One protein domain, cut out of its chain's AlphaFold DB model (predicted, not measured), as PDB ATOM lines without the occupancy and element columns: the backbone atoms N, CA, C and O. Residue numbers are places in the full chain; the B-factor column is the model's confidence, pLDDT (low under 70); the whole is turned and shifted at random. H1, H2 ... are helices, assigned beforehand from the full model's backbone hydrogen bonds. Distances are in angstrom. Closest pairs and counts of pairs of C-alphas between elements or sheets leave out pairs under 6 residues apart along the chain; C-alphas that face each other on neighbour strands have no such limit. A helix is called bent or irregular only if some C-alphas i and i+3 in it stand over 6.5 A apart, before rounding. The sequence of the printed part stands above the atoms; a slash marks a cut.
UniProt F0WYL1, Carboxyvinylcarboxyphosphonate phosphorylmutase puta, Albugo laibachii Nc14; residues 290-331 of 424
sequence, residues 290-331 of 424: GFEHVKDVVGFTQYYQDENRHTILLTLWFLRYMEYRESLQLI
ATOM      1  N   GLY A 290     282.584 151.529 250.022       84.31
ATOM      2  CA  GLY A 290     284.028 151.312 249.920       84.31
ATOM      3  C   GLY A 290     284.496 151.171 248.465       84.31
ATOM      4  O   GLY A 290     283.773 150.643 247.613       84.31
ATOM      5  N   PHE A 291     285.719 151.622 248.174       85.19
ATOM      6  CA  PHE A 291     286.266 151.636 246.813       85.19
ATOM      7  C   PHE A 291     286.374 150.233 246.193       85.19
ATOM      8  O   PHE A 291     286.059 150.053 245.017       85.19
ATOM      9  N   GLU A 292     286.715 149.215 246.989       87.00
ATOM     10  CA  GLU A 292     286.710 147.814 246.540       87.00
ATOM     11  C   GLU A 292     285.338 147.362 246.039       87.00
ATOM     12  O   GLU A 292     285.230 146.693 245.010       87.00
ATOM     13  N   HIS A 293     284.270 147.777 246.721       89.44
ATOM     14  CA  HIS A 293     282.919 147.443 246.295       89.44
ATOM     15  C   HIS A 293     282.556 148.152 244.985       89.44
ATOM     16  O   HIS A 293     281.967 147.529 244.104       89.44
ATOM     17  N   VAL A 294     282.965 149.415 244.806       90.38
ATOM     18  CA  VAL A 294     282.788 150.132 243.532       90.38
ATOM     19  C   VAL A 294     283.508 149.397 242.402       90.38
ATOM     20  O   VAL A 294     282.893 149.118 241.372       90.38
ATOM     21  N   LYS A 295     284.778 149.021 242.607       89.75
ATOM     22  CA  LYS A 295     285.578 148.258 241.638       89.75
ATOM     23  C   LYS A 295     284.898 146.950 241.238       89.75
ATOM     24  O   LYS A 295     284.800 146.649 240.046       89.75
ATOM     25  N   ASP A 296     284.377 146.205 242.206       90.19
ATOM     26  CA  ASP A 296     283.648 144.965 241.943       90.19
ATOM     27  C   ASP A 296     282.344 145.212 241.156       90.19
ATOM     28  O   ASP A 296     282.074 144.552 240.144       90.19
ATOM     29  N   VAL A 297     281.561 146.222 241.553       91.81
ATOM     30  CA  VAL A 297     280.303 146.596 240.889       91.81
ATOM     31  C   VAL A 297     280.523 147.027 239.445       91.81
ATOM     32  O   VAL A 297     279.726 146.637 238.593       91.81
ATOM     33  N   VAL A 298     281.580 147.781 239.133       91.00
ATOM     34  CA  VAL A 298     281.852 148.248 237.758       91.00
ATOM     35  C   VAL A 298     282.701 147.266 236.941       91.00
ATOM     36  O   VAL A 298     282.829 147.426 235.731       91.00
ATOM     37  N   GLY A 299     283.187 146.184 237.561       89.19
ATOM     38  CA  GLY A 299     283.759 145.032 236.862       89.19
ATOM     39  C   GLY A 299     285.283 144.997 236.746       89.19
ATOM     40  O   GLY A 299     285.780 144.235 235.917       89.19
ATOM     41  N   PHE A 300     286.024 145.733 237.583       89.62
ATOM     42  CA  PHE A 300     287.495 145.664 237.626       89.62
ATOM     43  C   PHE A 300     287.995 144.240 237.881       89.62
ATOM     44  O   PHE A 300     288.929 143.790 237.226       89.62
ATOM     45  N   THR A 301     287.337 143.501 238.777       85.44
ATOM     46  CA  THR A 301     287.684 142.104 239.078       85.44
ATOM     47  C   THR A 301     287.697 141.243 237.813       85.44
ATOM     48  O   THR A 301     288.635 140.486 237.578       85.44
ATOM     49  N   GLN A 302     286.671 141.383 236.969       85.31
ATOM     50  CA  GLN A 302     286.546 140.617 235.730       85.31
ATOM     51  C   GLN A 302     287.579 141.068 234.692       85.31
ATOM     52  O   GLN A 302     288.186 140.226 234.035       85.31
ATOM     53  N   TYR A 303     287.804 142.381 234.589       89.06
ATOM     54  CA  TYR A 303     288.812 142.963 233.707       89.06
ATOM     55  C   TYR A 303     290.208 142.401 234.003       89.06
ATOM     56  O   TYR A 303     290.838 141.844 233.108       89.06
ATOM     57  N   TYR A 304     290.663 142.463 235.258       87.94
ATOM     58  CA  TYR A 304     292.008 142.001 235.617       87.94
ATOM     59  C   TYR A 304     292.169 140.485 235.474       87.94
ATOM     60  O   TYR A 304     293.236 140.009 235.095       87.94
ATOM     61  N   GLN A 305     291.115 139.700 235.724       85.88
ATOM     62  CA  GLN A 305     291.134 138.262 235.437       85.88
ATOM     63  C   GLN A 305     291.355 137.982 233.944       85.88
ATOM     64  O   GLN A 305     292.157 137.112 233.590       85.88
ATOM     65  N   ASP A 306     290.662 138.717 233.073       84.94
ATOM     66  CA  ASP A 306     290.797 138.565 231.627       84.94
ATOM     67  C   ASP A 306     292.157 139.076 231.133       84.94
ATOM     68  O   ASP A 306     292.804 138.397 230.335       84.94
ATOM     69  N   GLU A 307     292.638 140.211 231.637       86.56
ATOM     70  CA  GLU A 307     293.963 140.755 231.324       86.56
ATOM     71  C   GLU A 307     295.069 139.760 231.700       86.56
ATOM     72  O   GLU A 307     295.854 139.351 230.841       86.56
ATOM     73  N   ASN A 308     295.060 139.255 232.938       84.00
ATOM     74  CA  ASN A 308     296.026 138.263 233.410       84.00
ATOM     75  C   ASN A 308     296.030 137.002 232.545       84.00
ATOM     76  O   ASN A 308     297.094 136.471 232.216       84.00
ATOM     77  N   ARG A 309     294.855 136.531 232.112       80.56
ATOM     78  CA  ARG A 309     294.751 135.370 231.222       80.56
ATOM     79  C   ARG A 309     295.474 135.601 229.893       80.56
ATOM     80  O   ARG A 309     296.115 134.678 229.394       80.56
ATOM     81  N   HIS A 310     295.390 136.798 229.320       77.25
ATOM     82  CA  HIS A 310     296.036 137.112 228.042       77.25
ATOM     83  C   HIS A 310     297.530 137.421 228.203       77.25
ATOM     84  O   HIS A 310     298.324 137.009 227.355       77.25
ATOM     85  N   THR A 311     297.933 138.029 229.319       77.62
ATOM     86  CA  THR A 311     299.344 138.263 229.653       77.62
ATOM     87  C   THR A 311     300.088 136.950 229.911       77.62
ATOM     88  O   THR A 311     301.162 136.729 229.355       77.62
ATOM     89  N   ILE A 312     299.498 136.010 230.660       66.19
ATOM     90  CA  ILE A 312     300.091 134.679 230.892       66.19
ATOM     91  C   ILE A 312     300.245 133.907 229.575       66.19
ATOM     92  O   ILE A 312     301.268 133.259 229.354       66.19
ATOM     93  N   LEU A 313     299.260 133.987 228.674       60.09
ATOM     94  CA  LEU A 313     299.345 133.346 227.358       60.09
ATOM     95  C   LEU A 313     300.480 133.925 226.502       60.09
ATOM     96  O   LEU A 313     301.171 133.158 225.830       60.09
ATOM     97  N   LEU A 314     300.711 135.240 226.558       60.75
ATOM     98  CA  LEU A 314     301.847 135.896 225.903       60.75
ATOM     99  C   LEU A 314     303.187 135.408 226.471       60.75
ATOM    100  O   LEU A 314     304.076 135.044 225.700       60.75
ATOM    101  N   THR A 315     303.312 135.321 227.796       64.62
ATOM    102  CA  THR A 315     304.537 134.845 228.459       64.62
ATOM    103  C   THR A 315     304.820 133.372 228.157       64.62
ATOM    104  O   THR A 315     305.936 133.023 227.782       64.62
ATOM    105  N   LEU A 316     303.815 132.494 228.239       60.50
ATOM    106  CA  LEU A 316     303.966 131.071 227.906       60.50
ATOM    107  C   LEU A 316     304.289 130.853 226.424       60.50
ATOM    108  O   LEU A 316     305.097 129.986 226.087       60.50
ATOM    109  N   TRP A 317     303.690 131.646 225.532       68.00
ATOM    110  CA  TRP A 317     304.030 131.631 224.112       68.00
ATOM    111  C   TRP A 317     305.483 132.063 223.881       68.00
ATOM    112  O   TRP A 317     306.203 131.405 223.128       68.00
ATOM    113  N   PHE A 318     305.936 133.112 224.571       65.38
ATOM    114  CA  PHE A 318     307.311 133.600 224.492       65.38
ATOM    115  C   PHE A 318     308.327 132.571 225.014       65.38
ATOM    116  O   PHE A 318     309.325 132.306 224.346       65.38
ATOM    117  N   LEU A 319     308.055 131.924 226.151       66.00
ATOM    118  CA  LEU A 319     308.915 130.870 226.706       66.00
ATOM    119  C   LEU A 319     309.001 129.654 225.773       66.00
ATOM    120  O   LEU A 319     310.094 129.205 225.436       66.00
ATOM    121  N   ARG A 320     307.860 129.181 225.257       62.44
ATOM    122  CA  ARG A 320     307.816 128.065 224.297       62.44
ATOM    123  C   ARG A 320     308.513 128.415 222.972       62.44
ATOM    124  O   ARG A 320     309.088 127.547 222.316       62.44
ATOM    125  N   TYR A 321     308.490 129.687 222.570       65.00
ATOM    126  CA  TYR A 321     309.266 130.189 221.436       65.00
ATOM    127  C   TYR A 321     310.777 130.185 221.718       65.00
ATOM    128  O   TYR A 321     311.548 129.791 220.842       65.00
ATOM    129  N   MET A 322     311.209 130.575 222.920       67.19
ATOM    130  CA  MET A 322     312.623 130.527 223.313       67.19
ATOM    131  C   MET A 322     313.159 129.087 223.325       67.19
ATOM    132  O   MET A 322     314.201 128.839 222.721       67.19
ATOM    133  N   GLU A 323     312.403 128.122 223.857       65.56
ATOM    134  CA  GLU A 323     312.744 126.688 223.789       65.56
ATOM    135  C   GLU A 323     312.851 126.175 222.341       65.56
ATOM    136  O   GLU A 323     313.769 125.431 221.976       65.56
ATOM    137  N   TYR A 324     311.927 126.594 221.469       68.75
ATOM    138  CA  TYR A 324     311.971 126.249 220.047       68.75
ATOM    139  C   TYR A 324     313.188 126.870 219.342       68.75
ATOM    140  O   TYR A 324     313.832 126.217 218.515       68.75
ATOM    141  N   ARG A 325     313.541 128.117 219.678       67.75
ATOM    142  CA  ARG A 325     314.724 128.807 219.152       67.75
ATOM    143  C   ARG A 325     316.014 128.115 219.585       67.75
ATOM    144  O   ARG A 325     316.878 127.902 218.737       67.75
ATOM    145  N   GLU A 326     316.138 127.738 220.854       66.06
ATOM    146  CA  GLU A 326     317.283 126.966 221.352       66.06
ATOM    147  C   GLU A 326     317.387 125.613 220.651       66.06
ATOM    148  O   GLU A 326     318.460 125.242 220.180       66.06
ATOM    149  N   SER A 327     316.261 124.924 220.459       66.69
ATOM    150  CA  SER A 327     316.211 123.665 219.709       66.69
ATOM    151  C   SER A 327     316.684 123.834 218.256       66.69
ATOM    152  O   SER A 327     317.447 123.012 217.744       66.69
ATOM    153  N   LEU A 328     316.284 124.918 217.580       61.59
ATOM    154  CA  LEU A 328     316.754 125.250 216.231       61.59
ATOM    155  C   LEU A 328     318.241 125.622 216.193       61.59
ATOM    156  O   LEU A 328     318.926 125.267 215.229       61.59
ATOM    157  N   GLN A 329     318.738 126.320 217.214       64.44
ATOM    158  CA  GLN A 329     320.154 126.648 217.352       64.44
ATOM    159  C   GLN A 329     320.979 125.368 217.541       64.44
ATOM    160  O   GLN A 329     321.931 125.149 216.798       64.44
ATOM    161  N   LEU A 330     320.527 124.449 218.399       57.09
ATOM    162  CA  LEU A 330     321.150 123.141 218.605       57.09
ATOM    163  C   LEU A 330     321.195 122.309 217.313       57.09
ATOM    164  O   LEU A 330     322.187 121.639 217.024       57.09
ATOM    165  N   ILE A 331     320.124 122.348 216.510       60.22
ATOM    166  CA  ILE A 331     320.076 121.694 215.194       60.22
ATOM    167  C   ILE A 331     321.053 122.363 214.219       60.22
ATOM    168  O   ILE A 331     321.738 121.657 213.475       60.22
TER     169      ILE A 331
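Overview. This is residues 290 to 331 of the 424 residues of the protein "Carboxyvinylcarboxyphosphonate phosphorylmutase puta" of Albugo laibachii Nc14 (UniProt F0WYL1). One long straight helix, H2, makes nearly the whole length of this rod, and a short helix, H1, is turned across its first end, so that the two meet at a corner as an L with one very short arm. Most of both helices stands free: residues 293 to 298 of H1 and residues 302 to 331 of H2 have no other part of the printed stretch folded back on them. The printed part has 42 residues with two named helices, H1 then H2, and no named strand; the class is all helix. The whole is extended, with a radius of gyration of the C-alphas of 17.8 A, and the C-alphas span 58 by 11 by 5 A.

Along the chain. The longest helix, H2, holds residues 300 to 331 and measures 46.3 A from first to last C-alpha. It begins with C-alpha 300 at (287.495, 145.664, 237.626) and ends with C-alpha 331 at (320.076, 121.694, 215.194). Before it comes H1, residues 291 to 298, 10.6 A from first to last C-alpha, which begins with C-alpha 291 at (286.266, 151.636, 246.813).

Arrangement. H2 and H1 are close but not clearly touching, with 1 pair of C-alphas within 8 A. Their closest C-alphas, those of Lys 295 and Thr 301, are 7.0 A apart. Their lines stand about perpendicular, at 82 degrees. A tight link of one residue, Gly 299, joins them. In H1 and H2 every pair of O i and N i+4 is within hydrogen-bond range, and neither helix is bent.

Size, cuts and confidence. The two C-alphas farthest apart, those of Gly 290 and Ile 331, are 58.2 A apart. The printed part has no cut. Its mean pLDDT is 75.9, and residues 312 to 331, which belong to H2, are under 70.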